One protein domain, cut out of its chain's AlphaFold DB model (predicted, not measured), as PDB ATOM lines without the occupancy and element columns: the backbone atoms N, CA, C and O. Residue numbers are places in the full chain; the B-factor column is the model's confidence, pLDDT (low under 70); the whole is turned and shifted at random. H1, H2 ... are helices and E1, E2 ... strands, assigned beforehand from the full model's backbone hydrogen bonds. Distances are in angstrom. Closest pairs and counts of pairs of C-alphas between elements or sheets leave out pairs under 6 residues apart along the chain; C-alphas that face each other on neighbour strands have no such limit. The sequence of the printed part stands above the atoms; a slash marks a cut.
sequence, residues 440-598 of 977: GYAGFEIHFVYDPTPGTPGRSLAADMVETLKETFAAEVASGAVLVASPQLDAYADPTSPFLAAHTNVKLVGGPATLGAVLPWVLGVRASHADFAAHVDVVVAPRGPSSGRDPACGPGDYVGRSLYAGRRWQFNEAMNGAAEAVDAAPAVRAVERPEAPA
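Overview. This is residues 440 to 598 of the 977 residues of an uncharacterized protein of Aureococcus anophagefferens (UniProt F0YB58). A twisted sheet of five strands forms the core, with the helices H1 and H3 over one face, both running along the strands, and the short helix H5 across E4 on the other face. H6 packs on H5, and a long tail, residues 578 to 598, passes outside the E2 edge of the sheet and swings round to the side of H1 and H3. The printed part has 159 residues with six named helices and five named strands, in the order E1 H1 H2 E2 E3 H3 H4 E4 H5 E5 H6; the sheet's order is E2 E3 E1 E4 E5, all antiparallel. The class is mixed, helices and strands, and the whole is compact, with a radius of gyration of the C-alphas of 14.9 A and spans of 42 by 36 by 27 A.

Arrangement. E1, residues 443 to 450, is an inner strand, the neighbour of E3, residues 502 to 508, and of E4, residues 536 to 543; N 446 and O 506, 2.9 A, and N 447 and O 539, 2.8 A, are within hydrogen-bond range. H1, residues 458 to 472, is on the sheet at a height of 9.1 A, over E3 and E1. H2, residues 474 to 478, only grazes the sheet. The edge strand E2, residues 482 to 484, forms a hairpin with E3, with N 507 and O 483 2.8 A apart. H3, residues 511 to 528, is on the same face as H1 at a height of 9.6 A. H4, residues 530 to 535, touches H1 with a steep tilt of 60 degrees, opposite ways; their closest C-alphas, those of His 535 and Gly 458, are 4.6 A apart, and of H1 residues 458 to 462 alone touch. E1, H1 H2, E2 and E3, H3 H4, E4 are split strand-helix-strand units, two strands running the same way with another strand between them in the sheet; both crossovers are right-handed. H5, residues 554 to 560, is on the opposite face, over E4. The other edge strand, E5, residues 563 to 565, is antiparallel to E4, with N 540 and O 563 2.8 A apart. H6, residues 573 to 577, touches H5; the closest C-alphas, those of Asn 576 and Pro 555, are 6.7 A apart. In H1, H2 and H4 every O i to N i+4 pair is within hydrogen-bond range; in H3 11 of 14, in H5 2 of 3 and in H6 0 of 1 are, and in H6 1 of 2 O i to N i+3 pairs.

Along the chain. E1 runs 22.9 A from C-alpha 443 at (54.777, 72.414, 225.001). H1 measures 20.3 A, E3 19.6 A, H3 26.0 A and E4 21.5 A. H6 ends at C-alpha 577 at (55.994, 73.601, 203.907).

Size, cuts and confidence. The two C-alphas farthest apart, those of Gly 577 and Glu 592, are 42.4 A apart. The printed part has no cut, and the link from E2 to E3, 17 residues, is long. The mean pLDDT of the printed part is 73.8; residues 440 to 442, 544 to 556, 560 and 573 to 598 are under 70.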
ATOM      1  N   GLY A 440      52.237  63.735 227.551       52.94
ATOM      2  CA  GLY A 440      51.687  65.078 227.377       52.94
ATOM      3  C   GLY A 440      52.419  65.773 226.227       52.94
ATOM      4  O   GLY A 440      53.544  65.390 225.892       52.94
ATOM      5  N   TYR A 441      51.807  66.794 225.632       57.41
ATOM      6  CA  TYR A 441      52.493  67.610 224.629       57.41
ATOM      7  C   TYR A 441      53.753  68.256 225.227       57.41
ATOM      8  O   TYR A 441      53.771  68.660 226.393       57.41
ATOM      9  N   ALA A 442      54.825  68.331 224.431       65.56
ATOM     10  CA  ALA A 442      56.128  68.824 224.890       65.56
ATOM     11  C   ALA A 442      56.105  70.328 225.223       65.56
ATOM     12  O   ALA A 442      56.945  70.817 225.974       65.56
ATOM     13  N   GLY A 443      55.121  71.041 224.681       78.75
ATOM     14  CA  GLY A 443      54.777  72.414 225.001       78.75
ATOM     15  C   GLY A 443      53.411  72.763 224.415       78.75
ATOM     16  O   GLY A 443      52.702  71.896 223.902       78.75
ATOM     17  N   PHE A 444      53.075  74.045 224.456       87.81
ATOM     18  CA  PHE A 444      51.895  74.625 223.812       87.81
ATOM     19  C   PHE A 444      52.290  75.954 223.170       87.81
ATOM     20  O   PHE A 444      53.285  76.549 223.580       87.81
ATOM     21  N   GLU A 445      51.530  76.436 222.197       90.94
ATOM     22  CA  GLU A 445      51.697  77.778 221.632       90.94
ATOM     23  C   GLU A 445      50.372  78.535 221.795       90.94
ATOM     24  O   GLU A 445      49.307  78.015 221.458       90.94
ATOM     25  N   ILE A 446      50.422  79.721 222.410       91.81
ATOM     26  CA  ILE A 446      49.273  80.620 222.565       91.81
ATOM     27  C   ILE A 446      49.460  81.779 221.594       91.81
ATOM     28  O   ILE A 446      50.449  82.502 221.677       91.81
ATOM     29  N   HIS A 447      48.500  81.971 220.701       92.94
ATOM     30  CA  HIS A 447      48.498  83.039 219.715       92.94
ATOM     31  C   HIS A 447      47.415  84.041 220.086       92.94
ATOM     32  O   HIS A 447      46.244  83.682 220.221       92.94
ATOM     33  N   PHE A 448      47.817  85.298 220.238       92.31
ATOM     34  CA  PHE A 448      46.900  86.427 220.351       92.31
ATOM     35  C   PHE A 448      46.699  86.977 218.949       92.31
ATOM     36  O   PHE A 448      47.600  87.630 218.423       92.31
ATOM     37  N   VAL A 449      45.572  86.627 218.333       91.06
ATOM     38  CA  VAL A 449      45.236  86.918 216.935       91.06
ATOM     39  C   VAL A 449      44.297  88.118 216.894       91.06
ATOM     40  O   VAL A 449      43.370  88.218 217.699       91.06
ATOM     41  N   TYR A 450      44.565  89.063 216.001       90.25
ATOM     42  CA  TYR A 450      43.858  90.335 215.935       90.25
ATOM     43  C   TYR A 450      43.811  90.874 214.506       90.25
ATOM     44  O   TYR A 450      44.578  90.489 213.626       90.25
ATOM     45  N   ASP A 451      42.895  91.812 214.299       83.88
ATOM     46  CA  ASP A 451      42.748  92.526 213.038       83.88
ATOM     47  C   ASP A 451      44.001  93.392 212.755       83.88
ATOM     48  O   ASP A 451      44.345  94.247 213.581       83.88
ATOM     49  N   PRO A 452      44.715  93.193 211.627       79.25
ATOM     50  CA  PRO A 452      45.876  94.008 211.262       79.25
ATOM     51  C   PRO A 452      45.525  95.459 210.897       79.25
ATOM     52  O   PRO A 452      46.427  96.304 210.857       79.25
ATOM     53  N   THR A 453      44.251  95.754 210.608       79.81
ATOM     54  CA  THR A 453      43.793  97.009 209.999       79.81
ATOM     55  C   THR A 453      44.233  98.233 210.816       79.81
ATOM     56  O   THR A 453      43.904  98.338 212.005       79.81
ATOM     57  N   PRO A 454      44.978  99.187 210.217       74.44
ATOM     58  CA  PRO A 454      45.492 100.350 210.932       74.44
ATOM     59  C   PRO A 454      44.390 101.187 211.592       74.44
ATOM     60  O   PRO A 454      43.509 101.718 210.924       74.44
ATOM     61  N   GLY A 455      44.483 101.351 212.912       78.38
ATOM     62  CA  GLY A 455      43.517 102.112 213.712       78.38
ATOM     63  C   GLY A 455      42.532 101.248 214.504       78.38
ATOM     64  O   GLY A 455      41.865 101.783 215.389       78.38
ATOM     65  N   THR A 456      42.478  99.933 214.273       81.75
ATOM     66  CA  THR A 456      41.742  99.028 215.168       81.75
ATOM     67  C   THR A 456      42.455  98.905 216.525       81.75
ATOM     68  O   THR A 456      43.691  98.916 216.581       81.75
ATOM     69  N   PRO A 457      41.725  98.757 217.650       87.00
ATOM     70  CA  PRO A 457      42.359  98.611 218.963       87.00
ATOM     71  C   PRO A 457      43.146  97.305 219.135       87.00
ATOM     72  O   PRO A 457      44.036  97.248 219.987       87.00
ATOM     73  N   GLY A 458      42.836  96.268 218.344       84.25
ATOM     74  CA  GLY A 458      43.352  94.903 218.510       84.25
ATOM     75  C   GLY A 458      44.876  94.819 218.527       84.25
ATOM     76  O   GLY A 458      45.440  94.185 219.415       84.25
ATOM     77  N   ARG A 459      45.560  95.544 217.633       81.75
ATOM     78  CA  ARG A 459      47.031  95.570 217.587       81.75
ATOM     79  C   ARG A 459      47.672  96.164 218.845       81.75
ATOM     80  O   ARG A 459      48.686  95.643 219.305       81.75
ATOM     81  N   SER A 460      47.111  97.241 219.399       85.44
ATOM     82  CA  SER A 460      47.576  97.804 220.677       85.44
ATOM     83  C   SER A 460      47.246  96.872 221.841       85.44
ATOM     84  O   SER A 460      48.142  96.521 222.596       85.44
ATOM     85  N   LEU A 461      46.010  96.374 221.920       87.19
ATOM     86  CA  LEU A 461      45.558  95.492 222.999       87.19
ATOM     87  C   LEU A 461      46.340  94.171 223.049       87.19
ATOM     88  O   LEU A 461      46.682  93.703 224.131       87.19
ATOM     89  N   ALA A 462      46.675  93.584 221.898       82.75
ATOM     90  CA  ALA A 462      47.508  92.388 221.829       82.75
ATOM     91  C   ALA A 462      48.966  92.668 222.231       82.75
ATOM     92  O   ALA A 462      49.583  91.830 222.886       82.75
ATOM     93  N   ALA A 463      49.519  93.837 221.888       83.12
ATOM     94  CA  ALA A 463      50.851  94.242 222.337       83.12
ATOM     95  C   ALA A 463      50.884  94.501 223.854       83.12
ATOM     96  O   ALA A 463      51.734  93.946 224.549       83.12
ATOM     97  N   ASP A 464      49.923  95.265 224.377       85.38
ATOM     98  CA  ASP A 464      49.793  95.576 225.804       85.38
ATOM     99  C   ASP A 464      49.594  94.298 226.634       85.38
ATOM    100  O   ASP A 464      50.228  94.117 227.676       85.38
ATOM    101  N   MET A 465      48.779  93.353 226.153       82.88
ATOM    102  CA  MET A 465      48.569  92.060 226.811       82.88
ATOM    103  C   MET A 465      49.817  91.167 226.763       82.88
ATOM    104  O   MET A 465      50.113  90.485 227.744       82.88
ATOM    105  N   VAL A 466      50.605  91.224 225.685       84.88
ATOM    106  CA  VAL A 466      51.901  90.537 225.579       84.88
ATOM    107  C   VAL A 466      52.953  91.128 226.522       84.88
ATOM    108  O   VAL A 466      53.684  90.363 227.153       84.88
ATOM    109  N   GLU A 467      53.038  92.453 226.676       87.19
ATOM    110  CA  GLU A 467      53.923  93.055 227.685       87.19
ATOM    111  C   GLU A 467      53.439  92.735 229.109       87.19
ATOM    112  O   GLU A 467      54.234  92.297 229.940       87.19
ATOM    113  N   THR A 468      52.130  92.808 229.377       86.75
ATOM    114  CA  THR A 468      51.558  92.429 230.686       86.75
ATOM    115  C   THR A 468      51.807  90.945 231.006       86.75
ATOM    116  O   THR A 468      52.064  90.590 232.161       86.75
ATOM    117  N   LEU A 469      51.812  90.064 229.995       89.50
ATOM    118  CA  LEU A 469      52.204  88.657 230.129       89.50
ATOM    119  C   LEU A 469      53.695  88.536 230.481       89.50
ATOM    120  O   LEU A 469      54.037  87.804 231.410       89.50
ATOM    121  N   LYS A 470      54.584  89.275 229.799       86.88
ATOM    122  CA  LYS A 470      56.029  89.297 230.108       86.88
ATOM    123  C   LYS A 470      56.322  89.802 231.519       86.88
ATOM    124  O   LYS A 470      57.242  89.287 232.147       86.88
ATOM    125  N   GLU A 471      55.571  90.781 232.018       88.19
ATOM    126  CA  GLU A 471      55.714  91.288 233.387       88.19
ATOM    127  C   GLU A 471      55.175  90.290 234.424       88.19
ATOM    128  O   GLU A 471      55.876  89.963 235.384       88.19
ATOM    129  N   THR A 472      53.974  89.739 234.204       86.50
ATOM    130  CA  THR A 472      53.328  88.774 235.119       86.50
ATOM    131  C   THR A 472      54.122  87.469 235.245       86.50
ATOM    132  O   THR A 472      54.284  86.929 236.346       86.50
ATOM    133  N   PHE A 473      54.644  86.976 234.118       86.25
ATOM    134  CA  PHE A 473      55.389  85.722 233.995       86.25
ATOM    135  C   PHE A 473      56.892  85.958 233.780       86.25
ATOM    136  O   PHE A 473      57.575  85.176 233.117       86.25
ATOM    137  N   ALA A 474      57.439  87.045 234.336       87.44
ATOM    138  CA  ALA A 474      58.835  87.434 234.131       87.44
ATOM    139  C   ALA A 474      59.855  86.362 234.565       87.44
ATOM    140  O   ALA A 474      60.946  86.293 234.000       87.44
ATOM    141  N   ALA A 475      59.525  85.511 235.543       84.94
ATOM    142  CA  ALA A 475      60.392  84.412 235.976       84.94
ATOM    143  C   ALA A 475      60.370  83.236 234.984       84.94
ATOM    144  O   ALA A 475      61.402  82.628 234.689       84.94
ATOM    145  N   GLU A 476      59.199  82.936 234.436       89.38
ATOM    146  CA  GLU A 476      58.961  81.911 233.429       89.38
ATOM    147  C   GLU A 476      59.536  82.336 232.060       89.38
ATOM    148  O   GLU A 476      60.120  81.512 231.357       89.38
ATOM    149  N   VAL A 477      59.497  83.632 231.727       88.25
ATOM    150  CA  VAL A 477      60.207  84.224 230.577       88.25
ATOM    151  C   VAL A 477      61.724  84.192 230.788       88.25
ATOM    152  O   VAL A 477      62.454  83.694 229.933       88.25
ATOM    153  N   ALA A 478      62.230  84.645 231.941       87.31
ATOM    154  CA  ALA A 478      63.671  84.662 232.224       87.31
ATOM    155  C   ALA A 478      64.309  83.262 232.336       87.31
ATOM    156  O   ALA A 478      65.526  83.129 232.197       87.31
ATOM    157  N   SER A 479      63.509  82.220 232.577       88.44
ATOM    158  CA  SER A 479      63.940  80.813 232.546       88.44
ATOM    159  C   SER A 479      63.734  80.131 231.186       88.44
ATOM    160  O   SER A 479      64.145  78.983 231.021       88.44
ATOM    161  N   GLY A 480      63.128  80.815 230.208       87.50
ATOM    162  CA  GLY A 480      62.815  80.262 228.887       87.50
ATOM    163  C   GLY A 480      61.665  79.249 228.878       87.50
ATOM    164  O   GLY A 480      61.452  78.590 227.863       87.50
ATOM    165  N   ALA A 481      60.919  79.115 229.981       86.19
ATOM    166  CA  ALA A 481      59.696  78.314 230.045       86.19
ATOM    167  C   ALA A 481      58.540  78.970 229.265       86.19
ATOM    168  O   ALA A 481      57.651  78.266 228.784       86.19
ATOM    169  N   VAL A 482      58.584  80.296 229.105       89.44
ATOM    170  CA  VAL A 482      57.742  81.098 228.210       89.44
ATOM    171  C   VAL A 482      58.653  81.813 227.212       89.44
ATOM    172  O   VAL A 482      59.518  82.589 227.612       89.44
ATOM    173  N   LEU A 483      58.460  81.579 225.915       88.81
ATOM    174  CA  LEU A 483      59.150  82.300 224.843       88.81
ATOM    175  C   LEU A 483      58.131  83.133 224.067       88.81
ATOM    176  O   LEU A 483      57.276  82.583 223.377       88.81
ATOM    177  N   VAL A 484      58.226  84.456 224.170       87.69
ATOM    178  CA  VAL A 484      57.420  85.371 223.352       87.69
ATOM    179  C   VAL A 484      58.153  85.632 222.041       87.69
ATOM    180  O   VAL A 484      59.282  86.126 222.063       87.69
ATOM    181  N   ALA A 485      57.521  85.304 220.916       84.62
ATOM    182  CA  ALA A 485      58.022  85.628 219.586       84.62
ATOM    183  C   ALA A 485      57.825  87.119 219.256       84.62
ATOM    184  O   ALA A 485      57.023  87.819 219.882       84.62
ATOM    185  N   SER A 486      58.530  87.609 218.238       80.94
ATOM    186  CA  SER A 486      58.196  88.894 217.613       80.94
ATOM    187  C   SER A 486      56.767  88.843 217.046       80.94
ATOM    188  O   SER A 486      56.412  87.826 216.450       80.94
ATOM    189  N   PRO A 487      55.945  89.902 217.176       82.38
ATOM    190  CA  PRO A 487      54.630  89.945 216.539       82.38
ATOM    191  C   PRO A 487      54.735  89.804 215.013       82.38
ATOM    192  O   PRO A 487      55.442  90.583 214.367       82.38
ATOM    193  N   GLN A 488      53.999  88.855 214.433       82.69
ATOM    194  CA  GLN A 488      53.808  88.741 212.987       82.69
ATOM    195  C   GLN A 488      52.722  89.743 212.581       82.69
ATOM    196  O   GLN A 488      51.527  89.461 212.605       82.69
ATOM    197  N   LEU A 489      53.172  90.966 212.286       78.88
ATOM    198  CA  LEU A 489      52.330  92.118 211.932       78.88
ATOM    199  C   LEU A 489      51.766  92.051 210.506       78.88
ATOM    200  O   LEU A 489      50.792  92.736 210.213       78.88
ATOM    201  N   ASP A 490      52.401  91.263 209.640       71.12
ATOM    202  CA  ASP A 490      52.019  91.025 208.247       71.12
ATOM    203  C   ASP A 490      52.058  89.513 207.988       71.12
ATOM    204  O   ASP A 490      52.975  88.955 207.390       71.12
ATOM    205  N   ALA A 491      51.079  88.834 208.579       70.62
ATOM    206  CA  ALA A 491      50.952  87.383 208.548       70.62
ATOM    207  C   ALA A 491      50.503  86.838 207.177       70.62
ATOM    208  O   ALA A 491      50.691  85.656 206.899       70.62
ATOM    209  N   TYR A 492      49.950  87.702 206.318       70.00
ATOM    210  CA  TYR A 492      49.654  87.393 204.918       70.00
ATOM    211  C   TYR A 492      50.946  87.270 204.093       70.00
ATOM    212  O   TYR A 492      51.050  86.385 203.247       70.00
ATOM    213  N   ALA A 493      51.950  88.117 204.357       70.94
ATOM    214  CA  ALA A 493      53.249  88.056 203.682       70.94
ATOM    215  C   ALA A 493      54.222  87.000 204.253       70.94
ATOM    216  O   ALA A 493      55.231  86.698 203.611       70.94
ATOM    217  N   ASP A 494      53.953  86.443 205.440       75.31
ATOM    218  CA  ASP A 494      54.800  85.434 206.089       75.31
ATOM    219  C   ASP A 494      54.234  84.005 205.909       75.31
ATOM    220  O   ASP A 494      53.332  83.605 206.648       75.31
ATOM    221  N   PRO A 495      54.776  83.181 204.987       70.94
ATOM    222  CA  PRO A 495      54.317  81.804 204.773       70.94
ATOM    223  C   PRO A 495      54.685  80.842 205.919       70.94
ATOM    224  O   PRO A 495      54.384  79.652 205.839       70.94
ATOM    225  N   THR A 496      55.367  81.320 206.968       75.12
ATOM    226  CA  THR A 496      55.608  80.565 208.208       75.12
ATOM    227  C   THR A 496      54.543  80.833 209.277       75.12
ATOM    228  O   THR A 496      54.404  80.031 210.201       75.12
ATOM    229  N   SER A 497      53.755  81.908 209.131       82.62
ATOM    230  CA  SER A 497      52.619  82.208 210.007       82.62
ATOM    231  C   SER A 497      51.553  81.109 209.903       82.62
ATOM    232  O   SER A 497      51.160  80.765 208.789       82.62
ATOM    233  N   PRO A 498      51.000  80.598 211.019       83.12
ATOM    234  CA  PRO A 498      49.823  79.729 210.983       83.12
ATOM    235  C   PRO A 498      48.526  80.426 210.539       83.12
ATOM    236  O   PRO A 498      47.599  79.738 210.122       83.12
ATOM    237  N   PHE A 499      48.423  81.759 210.610       85.44
ATOM    238  CA  PHE A 499      47.176  82.503 210.367       85.44
ATOM    239  C   PHE A 499      47.292  83.490 209.205       85.44
ATOM    240  O   PHE A 499      48.334  84.120 209.032       85.44
ATOM    241  N   LEU A 500      46.183  83.714 208.497       83.38
ATOM    242  CA  LEU A 500      45.972  84.863 207.607       83.38
ATOM    243  C   LEU A 500      45.488  86.081 208.418       83.38
ATOM    244  O   LEU A 500      44.450  86.669 208.137       83.38
ATOM    245  N   ALA A 501      46.191  86.389 209.512       86.25
ATOM    246  CA  ALA A 501      45.821  87.425 210.474       86.25
ATOM    247  C   ALA A 501      47.024  87.821 211.336       86.25
ATOM    248  O   ALA A 501      47.819  86.959 211.729       86.25
ATOM    249  N   ALA A 502      47.154  89.111 211.658       86.19
ATOM    250  CA  ALA A 502      48.243  89.561 212.517       86.19
ATOM    251  C   ALA A 502      48.118  88.938 213.909       86.19
ATOM    252  O   ALA A 502      47.036  88.876 214.496       86.19
ATOM    253  N   HIS A 503      49.235  88.449 214.441       90.25
ATOM    254  CA  HIS A 503      49.221  87.792 215.738       90.25
ATOM    255  C   HIS A 503      50.561  87.880 216.466       90.25
ATOM    256  O   HIS A 503      51.601  88.200 215.888       90.25
ATOM    257  N   THR A 504      50.539  87.569 217.761       89.44
ATOM    258  CA  THR A 504      51.758  87.359 218.552       89.44
ATOM    259  C   THR A 504      51.734  85.970 219.171       89.44
ATOM    260  O   THR A 504      50.785  85.624 219.875       89.44
ATOM    261  N   ASN A 505      52.775  85.180 218.906       89.38
ATOM    262  CA  ASN A 505      52.932  83.817 219.408       89.38
ATOM    263  C   ASN A 505      53.702  83.801 220.746       89.38
ATOM    264  O   ASN A 505      54.776  84.396 220.876       89.38
ATOM    265  N   VAL A 506      53.162  83.093 221.738       89.94
ATOM    266  CA  VAL A 506      53.779  82.813 223.035       89.94
ATOM    267  C   VAL A 506      53.920  81.299 223.215       89.94
ATOM    268  O   VAL A 506      52.965  80.587 223.536       89.94
ATOM    269  N   LYS A 507      55.145  80.803 223.034       89.81
ATOM    270  CA  LYS A 507      55.496  79.378 223.060       89.81
ATOM    271  C   LYS A 507      55.827  78.950 224.493       89.81
ATOM    272  O   LYS A 507      56.814  79.393 225.084       89.81
ATOM    273  N   LEU A 508      55.009  78.071 225.060       88.69
ATOM    274  CA  LEU A 508      55.124  77.542 226.419       88.69
ATOM    275  C   LEU A 508      55.982  76.270 226.415       88.69
ATOM    276  O   LEU A 508      55.500  75.165 226.165       88.69
ATOM    277  N   VAL A 509      57.277  76.436 226.682       84.31
ATOM    278  CA  VAL A 509      58.299  75.373 226.670       84.31
ATOM    279  C   VAL A 509      58.340  74.592 227.990       84.31
ATOM    280  O   VAL A 509      58.753  73.438 228.007       84.31
ATOM    281  N   GLY A 510      57.857  75.167 229.097       76.25
ATOM    282  CA  GLY A 510      57.749  74.473 230.393       76.25
ATOM    283  C   GLY A 510      56.624  73.426 230.484       76.25
ATOM    284  O   GLY A 510      56.282  72.978 231.582       76.25
ATOM    285  N   GLY A 511      56.039  73.028 229.349       79.19
ATOM    286  CA  GLY A 511      55.025  71.980 229.263       79.19
ATOM    287  C   GLY A 511      53.722  72.312 230.011       79.19
ATOM    288  O   GLY A 511      53.386  73.488 230.200       79.19
ATOM    289  N   PRO A 512      52.973  71.287 230.466       73.25
ATOM    290  CA  PRO A 512      51.684  71.479 231.129       73.25
ATOM    291  C   PRO A 512      51.733  72.391 232.363       73.25
ATOM    292  O   PRO A 512      50.817  73.178 232.569       73.25
ATOM    293  N   ALA A 513      52.805  72.356 233.161       78.12
ATOM    294  CA  ALA A 513      52.912  73.202 234.354       78.12
ATOM    295  C   ALA A 513      52.871  74.705 234.015       78.12
ATOM    296  O   ALA A 513      52.244  75.481 234.733       78.12
ATOM    297  N   THR A 514      53.480  75.112 232.897       83.62
ATOM    298  CA  THR A 514      53.428  76.502 232.424       83.62
ATOM    299  C   THR A 514      52.071  76.843 231.809       83.62
ATOM    300  O   THR A 514      51.536  77.904 232.118       83.62
ATOM    301  N   LEU A 515      51.460  75.947 231.020       84.31
ATOM    302  CA  LEU A 515      50.098  76.172 230.504       84.31
ATOM    303  C   LEU A 515      49.082  76.343 231.648       84.31
ATOM    304  O   LEU A 515      48.240  77.231 231.582       84.31
ATOM    305  N   GLY A 516      49.192  75.551 232.719       80.38
ATOM    306  CA  GLY A 516      48.298  75.629 233.881       80.38
ATOM    307  C   GLY A 516      48.398  76.937 234.674       80.38
ATOM    308  O   GLY A 516      47.461  77.273 235.390       80.38
ATOM    309  N   ALA A 517      49.494  77.688 234.529       82.12
ATOM    310  CA  ALA A 517      49.659  79.013 235.127       82.12
ATOM    311  C   ALA A 517      49.285  80.145 234.153       82.12
ATOM    312  O   ALA A 517      48.576  81.075 234.529       82.12
ATOM    313  N   VAL A 518      49.735  80.059 232.894       86.50
ATOM    314  CA  VAL A 518      49.524  81.109 231.885       86.50
ATOM    315  C   VAL A 518      48.082  81.133 231.379       86.50
ATOM    316  O   VAL A 518      47.524  82.213 231.197       86.50
ATOM    317  N   LEU A 519      47.446  79.975 231.172       87.31
ATOM    318  CA  LEU A 519      46.138  79.936 230.520       87.31
ATOM    319  C   LEU A 519      44.994  80.517 231.374       87.31
ATOM    320  O   LEU A 519      44.254  81.338 230.834       87.31
ATOM    321  N   PRO A 520      44.843  80.205 232.681       82.19
ATOM    322  CA  PRO A 520      43.825  80.855 233.512       82.19
ATOM    323  C   PRO A 520      43.995  82.377 233.570       82.19
ATOM    324  O   PRO A 520      43.006  83.105 233.562       82.19
ATOM    325  N   TRP A 521      45.239  82.872 233.559       87.94
ATOM    326  CA  TRP A 521      45.520  84.308 233.488       87.94
ATOM    327  C   TRP A 521      45.089  84.910 232.143       87.94
ATOM    328  O   TRP A 521      44.385  85.916 232.134       87.94
ATOM    329  N   VAL A 522      45.428  84.269 231.017       87.31
ATOM    330  CA  VAL A 522      45.005  84.697 229.668       87.31
ATOM    331  C   VAL A 522      43.479  84.796 229.567       87.31
ATOM    332  O   VAL A 522      42.959  85.801 229.081       87.31
ATOM    333  N   LEU A 523      42.755  83.787 230.062       82.12
ATOM    334  CA  LEU A 523      41.290  83.781 230.034       82.12
ATOM    335  C   LEU A 523      40.685  84.784 231.026       82.12
ATOM    336  O   LEU A 523      39.711  85.446 230.684       82.12
ATOM    337  N   GLY A 524      41.279  84.965 232.209       80.94
ATOM    338  CA  GLY A 524      40.847  85.960 233.196       80.94
ATOM    339  C   GLY A 524      41.040  87.409 232.730       80.94
ATOM    340  O   GLY A 524      40.155  88.242 232.931       80.94
ATOM    341  N   VAL A 525      42.147  87.715 232.044       83.25
ATOM    342  CA  VAL A 525      42.366  89.017 231.383       83.25
ATOM    343  C   VAL A 525      41.326  89.241 230.285       83.25
ATOM    344  O   VAL A 525      40.708  90.302 230.233       83.25
ATOM    345  N   ARG A 526      41.057  88.223 229.455       83.75
ATOM    346  CA  ARG A 526      40.032  88.300 228.404       83.75
ATOM    347  C   ARG A 526      38.610  88.452 228.959       83.75
ATOM    348  O   ARG A 526      37.844  89.234 228.413       83.75
ATOM    349  N   ALA A 527      38.269  87.776 230.055       75.06
ATOM    350  CA  ALA A 527      36.971  87.899 230.723       75.06
ATOM    351  C   ALA A 527      36.758  89.290 231.352       75.06
ATOM    352  O   ALA A 527      35.667  89.850 231.275       75.06
ATOM    353  N   SER A 528      37.804  89.854 231.966       79.69
ATOM    354  CA  SER A 528      37.729  91.127 232.700       79.69
ATOM    355  C   SER A 528      37.887  92.382 231.832       79.69
ATOM    356  O   SER A 528      37.521  93.468 232.286       79.69
ATOM    357  N   HIS A 529      38.378  92.265 230.592       82.56
ATOM    358  CA  HIS A 529      38.592  93.397 229.687       82.56
ATOM    359  C   HIS A 529      37.765  93.260 228.399       82.56
ATOM    360  O   HIS A 529      38.182  92.620 227.433       82.56
ATOM    361  N   ALA A 530      36.596  93.911 228.360       80.56
ATOM    362  CA  ALA A 530      35.644  93.809 227.248       80.56
ATOM    363  C   ALA A 530      36.268  94.127 225.874       80.56
ATOM    364  O   ALA A 530      36.062  93.374 224.924       80.56
ATOM    365  N   ASP A 531      37.093  95.176 225.780       83.38
ATOM    366  CA  ASP A 531      37.765  95.543 224.523       83.38
ATOM    367  C   ASP A 531      38.744  94.457 224.043       83.38
ATOM    368  O   ASP A 531      38.898  94.244 222.843       83.38
ATOM    369  N   PHE A 532      39.376  93.719 224.967       84.19
ATOM    370  CA  PHE A 532      40.247  92.599 224.615       84.19
ATOM    371  C   PHE A 532      39.419  91.425 224.086       84.19
ATOM    372  O   PHE A 532      39.743  90.881 223.037       84.19
ATOM    373  N   ALA A 533      38.305  91.080 224.743       80.06
ATOM    374  CA  ALA A 533      37.387  90.056 224.243       80.06
ATOM    375  C   ALA A 533      36.793  90.388 222.859       80.06
ATOM    376  O   ALA A 533      36.523  89.468 222.089       80.06
ATOM    377  N   ALA A 534      36.607  91.676 222.546       82.81
ATOM    378  CA  ALA A 534      36.047  92.154 221.282       82.81
ATOM    379  C   ALA A 534      37.066  92.290 220.132       82.81
ATOM    380  O   ALA A 534      36.665  92.259 218.969       82.81
ATOM    381  N   HIS A 535      38.360  92.466 220.428       88.06
ATOM    382  CA  HIS A 535      39.380  92.776 219.413       88.06
ATOM    383  C   HIS A 535      40.576  91.818 219.364       88.06
ATOM    384  O   HIS A 535      41.359  91.901 218.415       88.06
ATOM    385  N   VAL A 536      40.734  90.934 220.354       88.00
ATOM    386  CA  VAL A 536      41.816  89.946 220.404       88.00
ATOM    387  C   VAL A 536      41.249  88.560 220.711       88.00
ATOM    388  O   VAL A 536      40.662  88.289 221.766       88.00
ATOM    389  N   ASP A 537      41.453  87.664 219.758       90.81
ATOM    390  CA  ASP A 537      41.051  86.271 219.813       90.81
ATOM    391  C   ASP A 537      42.253  85.421 220.264       90.81
ATOM    392  O   ASP A 537      43.409  85.741 219.977       90.81
ATOM    393  N   VAL A 538      42.005  84.351 221.019       90.50
ATOM    394  CA  VAL A 538      43.069  83.527 221.623       90.50
ATOM    395  C   VAL A 538      43.027  82.131 221.028       90.50
ATOM    396  O   VAL A 538      42.040  81.430 221.227       90.50
ATOM    397  N   VAL A 539      44.100  81.689 220.370       90.56
ATOM    398  CA  VAL A 539      44.232  80.303 219.888       90.56
ATOM    399  C   VAL A 539      45.329  79.580 220.662       90.56
ATOM    400  O   VAL A 539      46.466  80.036 220.715       90.56
ATOM    401  N   VAL A 540      44.991  78.441 221.265       90.06
ATOM    402  CA  VAL A 540      45.900  77.563 222.008       90.06
ATOM    403  C   VAL A 540      46.119  76.290 221.196       90.06
ATOM    404  O   VAL A 540      45.243  75.424 221.141       90.06
ATOM    405  N   ALA A 541      47.288  76.166 220.576       88.88
ATOM    406  CA  ALA A 541      47.704  74.969 219.854       88.88
ATOM    407  C   ALA A 541      48.592  74.076 220.747       88.88
ATOM    408  O   ALA A 541      49.423  74.584 221.511       88.88
ATOM    409  N   PRO A 542      48.461  72.740 220.681       84.06
ATOM    410  CA  PRO A 542      49.446  71.852 221.280       84.06
ATOM    411  C   PRO A 542      50.734  71.876 220.454       84.06
ATOM    412  O   PRO A 542      50.687  71.919 219.229       84.06
ATOM    413  N   ARG A 543      51.897  71.798 221.106       79.00
ATOM    414  CA  ARG A 543      53.173  71.680 220.397       79.00
ATOM    415  C   ARG A 543      53.598  70.217 220.329       79.00
ATOM    416  O   ARG A 543      54.114  69.664 221.309       79.00
ATOM    417  N   GLY A 544      53.397  69.590 219.170       62.53
ATOM    418  CA  GLY A 544      53.916  68.254 218.891       62.53
ATOM    419  C   GLY A 544      55.434  68.156 219.144       62.53
ATOM    420  O   GLY A 544      56.180  69.080 218.807       62.53
ATOM    421  N   PRO A 545      55.950  67.044 219.708       53.81
ATOM    422  CA  PRO A 545      57.386  66.882 219.982       53.81
ATOM    423  C   PRO A 545      58.251  66.877 218.707       53.81
ATOM    424  O   PRO A 545      59.473  67.013 218.782       53.81
ATOM    425  N   SER A 546      57.625  66.734 217.538       48.31
ATOM    426  CA  SER A 546      58.231  66.786 216.212       48.31
ATOM    427  C   SER A 546      58.253  68.183 215.570       48.31
ATOM    428  O   SER A 546      58.841  68.313 214.497       48.31
ATOM    429  N   SER A 547      57.724  69.242 216.212       45.19
ATOM    430  CA  SER A 547      57.539  70.594 215.622       45.19
ATOM    431  C   SER A 547      58.825  71.349 215.211       45.19
ATOM    432  O   SER A 547      58.775  72.536 214.896       45.19
ATOM    433  N   GLY A 548      59.992  70.705 215.272       45.41
ATOM    434  CA  GLY A 548      61.266  71.215 214.756       45.41
ATOM    435  C   GLY A 548      61.931  70.295 213.725       45.41
ATOM    436  O   GLY A 548      63.108  70.499 213.425       45.41
ATOM    437  N   ARG A 549      61.241  69.246 213.244       40.88
ATOM    438  CA  ARG A 549      61.745  68.298 212.228       40.88
ATOM    439  C   ARG A 549      60.696  67.688 211.305       40.88
ATOM    440  O   ARG A 549      61.088  67.271 210.221       40.88
ATOM    441  N   ASP A 550      59.433  67.605 211.716       47.16
ATOM    442  CA  ASP A 550      58.374  67.018 210.894       47.16
ATOM    443  C   ASP A 550      57.272  68.053 210.615       47.16
ATOM    444  O   ASP A 550      56.472  68.339 211.512       47.16
ATOM    445  N   PRO A 551      57.243  68.662 209.414       49.66
ATOM    446  CA  PRO A 551      56.209  69.629 209.060       49.66
ATOM    447  C   PRO A 551      54.826  68.980 208.867       49.66
ATOM    448  O   PRO A 551      53.824  69.683 208.971       49.66
ATOM    449  N   ALA A 552      54.733  67.659 208.650       46.38
ATOM    450  CA  ALA A 552      53.479  67.005 208.263       46.38
ATOM    451  C   ALA A 552      52.387  67.054 209.349       46.38
ATOM    452  O   ALA A 552      51.206  67.178 209.032       46.38
ATOM    453  N   CYS A 553      52.755  67.007 210.636       52.97
ATOM    454  CA  CYS A 553      51.776  67.096 211.729       52.97
ATOM    455  C   CYS A 553      51.378  68.550 212.088       52.97
ATOM    456  O   CYS A 553      50.455  68.734 212.880       52.97
ATOM    457  N   GLY A 554      52.046  69.575 211.534       65.19
ATOM    458  CA  GLY A 554      51.893  70.984 211.938       65.19
ATOM    459  C   GLY A 554      50.469  71.538 211.777       65.19
ATOM    460  O   GLY A 554      49.840  71.868 212.784       65.19
ATOM    461  N   PRO A 555      49.907  71.582 210.553       65.75
ATOM    462  CA  PRO A 555      48.535  72.050 210.323       65.75
ATOM    463  C   PRO A 555      47.482  71.232 211.093       65.75
ATOM    464  O   PRO A 555      46.477  71.768 211.562       65.75
ATOM    465  N   GLY A 556      47.735  69.932 211.296       66.25
ATOM    466  CA  GLY A 556      46.859  69.039 212.055       66.25
ATOM    467  C   GLY A 556      46.727  69.402 213.541       66.25
ATOM    468  O   GLY A 556      45.645  69.227 214.110       66.25
ATOM    469  N   ASP A 557      47.779  69.947 214.161       73.44
ATOM    470  CA  ASP A 557      47.724  70.462 215.537       73.44
ATOM    471  C   ASP A 557      46.875  71.750 215.623       73.44
ATOM    472  O   ASP A 557      46.043  71.870 216.525       73.44
ATOM    473  N   TYR A 558      46.988  72.664 214.651       77.31
ATOM    474  CA  TYR A 558      46.193  73.903 214.605       77.31
ATOM    475  C   TYR A 558      44.709  73.681 214.289       77.31
ATOM    476  O   TYR A 558      43.859  74.352 214.868       77.31
ATOM    477  N   VAL A 559      44.370  72.732 213.416       71.12
ATOM    478  CA  VAL A 559      42.980  72.521 212.977       71.12
ATOM    479  C   VAL A 559      42.261  71.464 213.816       71.12
ATOM    480  O   VAL A 559      41.128  71.661 214.253       71.12
ATOM    481  N   GLY A 560      42.902  70.314 214.038       67.12
ATOM    482  CA  GLY A 560      42.264  69.161 214.679       67.12
ATOM    483  C   GLY A 560      42.296  69.198 216.206       67.12
ATOM    484  O   GLY A 560      41.448  68.568 216.844       67.12
ATOM    485  N   ARG A 561      43.277  69.898 216.792       77.06
ATOM    486  CA  ARG A 561      43.620  69.800 218.222       77.06
ATOM    487  C   ARG A 561      43.669  71.132 218.971       77.06
ATOM    488  O   ARG A 561      43.772  71.095 220.196       77.06
ATOM    489  N   SER A 562      43.606  72.277 218.291       84.44
ATOM    490  CA  SER A 562      43.626  73.582 218.958       84.44
ATOM    491  C   SER A 562      42.318  73.896 219.687       84.44
ATOM    492  O   SER A 562      41.280  73.248 219.504       84.44
ATOM    493  N   LEU A 563      42.390  74.925 220.527       86.38
ATOM    494  CA  LEU A 563      41.252  75.571 221.165       86.38
ATOM    495  C   LEU A 563      41.283  77.062 220.818       86.38
ATOM    496  O   LEU A 563      42.348  77.668 220.881       86.38
ATOM    497  N   TYR A 564      40.141  77.661 220.495       89.06
ATOM    498  CA  TYR A 564      40.006  79.081 220.169       89.06
ATOM    499  C   TYR A 564      39.015  79.769 221.119       89.06
ATOM    500  O   TYR A 564      38.002  79.183 221.491       89.06
ATOM    501  N   ALA A 565      39.295  81.002 221.533       86.00
ATOM    502  CA  ALA A 565      38.383  81.835 222.312       86.00
ATOM    503  C   ALA A 565      38.159  83.149 221.561       86.00
ATOM    504  O   ALA A 565      39.101  83.923 221.378       86.00
ATOM    505  N   GLY A 566      36.913  83.385 221.140       86.62
ATOM    506  CA  GLY A 566      36.550  84.453 220.208       86.62
ATOM    507  C   GLY A 566      36.230  83.924 218.809       86.62
ATOM    508  O   GLY A 566      35.700  82.818 218.675       86.62
ATOM    509  N   ARG A 567      36.524  84.728 217.785       82.38
ATOM    510  CA  ARG A 567      36.334  84.392 216.366       82.38
ATOM    511  C   ARG A 567      37.253  83.259 215.921       82.38
ATOM    512  O   ARG A 567      38.303  82.997 216.512       82.38
ATOM    513  N   ARG A 568      36.869  82.620 214.819       78.06
ATOM    514  CA  ARG A 568      37.749  81.744 214.048       78.06
ATOM    515  C   ARG A 568      38.468  82.571 212.995       78.06
ATOM    516  O   ARG A 568      37.831  83.306 212.255       78.06
ATOM    517  N   TRP A 569      39.780  82.412 212.918       78.44
ATOM    518  CA  TRP A 569      40.599  83.016 211.875       78.44
ATOM    519  C   TRP A 569      40.948  81.978 210.812       78.44
ATOM    520  O   TRP A 569      41.081  80.792 211.122       78.44
ATOM    521  N   GLN A 570      41.101  82.420 209.566       77.25
ATOM    522  CA  GLN A 570      41.577  81.552 208.493       77.25
ATOM    523  C   GLN A 570      43.051  81.183 208.729       77.25
ATOM    524  O   GLN A 570      43.865  82.022 209.130       77.25
ATOM    525  N   PHE A 571      43.394  79.917 208.492       78.81
ATOM    526  CA  PHE A 571      44.772  79.437 208.573       78.81
ATOM    527  C   PHE A 571      45.506  79.702 207.256       78.81
ATOM    528  O   PHE A 571      44.904  79.628 206.188       78.81
ATOM    529  N   ASN A 572      46.806  79.987 207.318       75.44
ATOM    530  CA  ASN A 572      47.617  80.179 206.119       75.44
ATOM    531  C   ASN A 572      47.972  78.815 205.504       75.44
ATOM    532  O   ASN A 572      48.764  78.054 206.064       75.44
ATOM    533  N   GLU A 573      47.415  78.504 204.335       64.12
ATOM    534  CA  GLU A 573      47.648  77.221 203.658       64.12
ATOM    535  C   GLU A 573      49.112  77.017 203.220       64.12
ATOM    536  O   GLU A 573      49.556  75.878 203.047       64.12
ATOM    537  N   ALA A 574      49.914  78.086 203.124       63.38
ATOM    538  CA  ALA A 574      51.349  77.987 202.848       63.38
ATOM    539  C   ALA A 574      52.150  77.332 203.994       63.38
ATOM    540  O   ALA A 574      53.246  76.811 203.756       63.38
ATOM    541  N   MET A 575      51.595  77.271 205.215       62.38
ATOM    542  CA  MET A 575      52.262  76.684 206.388       62.38
ATOM    543  C   MET A 575      52.586  75.184 206.219       62.38
ATOM    544  O   MET A 575      53.442  74.649 206.922       62.38
ATOM    545  N   ASN A 576      51.974  74.507 205.237       51.31
ATOM    546  CA  ASN A 576      52.247  73.113 204.861       51.31
ATOM    547  C   ASN A 576      53.731  72.798 204.532       51.31
ATOM    548  O   ASN A 576      54.086  71.624 204.430       51.31
ATOM    549  N   GLY A 577      54.601  73.803 204.338       39.88
ATOM    550  CA  GLY A 577      55.994  73.601 203.907       39.88
ATOM    551  C   GLY A 577      57.111  74.172 204.793       39.88
ATOM    552  O   GLY A 577      58.278  73.898 204.500       39.88
ATOM    553  N   ALA A 578      56.821  74.962 205.834       39.59
ATOM    554  CA  ALA A 578      57.836  75.809 206.475       39.59
ATOM    555  C   ALA A 578      58.016  75.575 207.987       39.59
ATOM    556  O   ALA A 578      57.068  75.607 208.763       39.59
ATOM    557  N   ALA A 579      59.273  75.405 208.418       39.88
ATOM    558  CA  ALA A 579      59.650  75.362 209.830       39.88
ATOM    559  C   ALA A 579      60.189  76.732 210.282       39.88
ATOM    560  O   ALA A 579      61.254  77.164 209.839       39.88
ATOM    561  N   GLU A 580      59.450  77.399 211.168       43.81
ATOM    562  CA  GLU A 580      59.770  78.722 211.720       43.81
ATOM    563  C   GLU A 580      61.040  78.705 212.603       43.81
ATOM    564  O   GLU A 580      61.272  77.778 213.387       43.81
ATOM    565  N   ALA A 581      61.857  79.761 212.511       35.16
ATOM    566  CA  ALA A 581      63.031  79.971 213.356       35.16
ATOM    567  C   ALA A 581      62.772  81.088 214.382       35.16
ATOM    568  O   ALA A 581      62.511  82.229 214.016       35.16
ATOM    569  N   VAL A 582      62.875  80.763 215.674       37.81
ATOM    570  CA  VAL A 582      62.569  81.692 216.776       37.81
ATOM    571  C   VAL A 582      63.836  82.397 217.261       37.81
ATOM    572  O   VAL A 582      64.735  81.750 217.803       37.81
ATOM    573  N   ASP A 583      63.885  83.723 217.121       34.94
ATOM    574  CA  ASP A 583      64.922  84.559 217.735       34.94
ATOM    575  C   ASP A 583      64.741  84.663 219.261       34.94
ATOM    576  O   ASP A 583      63.629  84.706 219.789       34.94
ATOM    577  N   ALA A 584      65.856  84.703 219.996       30.55
ATOM    578  CA  ALA A 584      65.841  84.676 221.458       30.55
ATOM    579  C   ALA A 584      65.530  86.055 222.071       30.55
ATOM    580  O   ALA A 584      66.275  87.019 221.880       30.55
ATOM    581  N   ALA A 585      64.461  86.133 222.869       31.56
ATOM    582  CA  ALA A 585      64.038  87.364 223.533       31.56
ATOM    583  C   ALA A 585      65.066  87.881 224.575       31.56
ATOM    584  O   ALA A 585      65.675  87.086 225.299       31.56
ATOM    585  N   PRO A 586      65.250  89.211 224.708       33.03
ATOM    586  CA  PRO A 586      66.103  89.802 225.738       33.03
ATOM    587  C   PRO A 586      65.473  89.699 227.139       33.03
ATOM    588  O   PRO A 586      64.256  89.735 227.301       33.03
ATOM    589  N   ALA A 587      66.314  89.612 228.174       30.45
ATOM    590  CA  ALA A 587      65.865  89.410 229.552       30.45
ATOM    591  C   ALA A 587      65.120  90.631 230.133       30.45
ATOM    592  O   ALA A 587      65.698  91.709 230.299       30.45
ATOM    593  N   VAL A 588      63.854  90.427 230.503       31.67
ATOM    594  CA  VAL A 588      62.990  91.406 231.185       31.67
ATOM    595  C   VAL A 588      63.276  91.417 232.697       31.67
ATOM    596  O   VAL A 588      63.731  90.425 233.271       31.67
ATOM    597  N   ARG A 589      63.044  92.554 233.367       31.84
ATOM    598  CA  ARG A 589      63.140  92.668 234.833       31.84
ATOM    599  C   ARG A 589      61.839  92.208 235.489       31.84
ATOM    600  O   ARG A 589      60.776  92.668 235.103       31.84
ATOM    601  N   ALA A 590      61.943  91.381 236.527       29.94
ATOM    602  CA  ALA A 590      60.783  90.969 237.311       29.94
ATOM    603  C   ALA A 590      60.123  92.154 238.042       29.94
ATOM    604  O   ALA A 590      60.809  92.956 238.684       29.94
ATOM    605  N   VAL A 591      58.793  92.202 237.964       33.84
ATOM    606  CA  VAL A 591      57.898  93.068 238.743       33.84
ATOM    607  C   VAL A 591      57.248  92.207 239.840       33.84
ATOM    608  O   VAL A 591      57.093  90.997 239.670       33.84
ATOM    609  N   GLU A 592      56.908  92.787 240.994       37.00
ATOM    610  CA  GLU A 592      56.215  92.046 242.058       37.00
ATOM    611  C   GLU A 592      54.730  91.852 241.700       37.00
ATOM    612  O   GLU A 592      54.035  92.809 241.359       37.00
ATOM    613  N   ARG A 593      54.251  90.600 241.754       39.28
ATOM    614  CA  ARG A 593      52.919  90.208 241.267       39.28
ATOM    615  C   ARG A 593      51.770  90.842 242.069       39.28
ATOM    616  O   ARG A 593      51.714  90.647 243.285       39.28
ATOM    617  N   PRO A 594      50.740  91.385 241.401       41.44
ATOM    618  CA  PRO A 594      49.366  91.115 241.794       41.44
ATOM    619  C   PRO A 594      49.018  89.686 241.342       41.44
ATOM    620  O   PRO A 594      48.915  89.414 240.147       41.44
ATOM    621  N   GLU A 595      48.870  88.742 242.274       46.06
ATOM    622  CA  GLU A 595      48.422  87.391 241.908       46.06
ATOM    623  C   GLU A 595      46.931  87.415 241.559       46.06
ATOM    624  O   GLU A 595      46.070  87.420 242.440       46.06
ATOM    625  N   ALA A 596      46.627  87.420 240.257       49.69
ATOM    626  CA  ALA A 596      45.309  87.031 239.776       49.69
ATOM    627  C   ALA A 596      45.030  85.602 240.283       49.69
ATOM    628  O   ALA A 596      45.850  84.710 240.035       49.69
ATOM    629  N   PRO A 597      43.936  85.363 241.030       60.69
ATOM    630  CA  PRO A 597      43.666  84.045 241.586       60.69
ATOM    631  C   PRO A 597      43.467  83.054 240.439       60.69
ATOM    632  O   PRO A 597      42.681  83.306 239.530       60.69
ATOM    633  N   ALA A 598      44.189  81.933 240.477       67.31
ATOM    634  CA  ALA A 598      44.086  80.904 239.450       67.31
ATOM    635  C   ALA A 598      42.679  80.285 239.492       67.31
ATOM    636  O   ALA A 598      42.362  79.504 240.392       67.31
TER     637      ALA A 598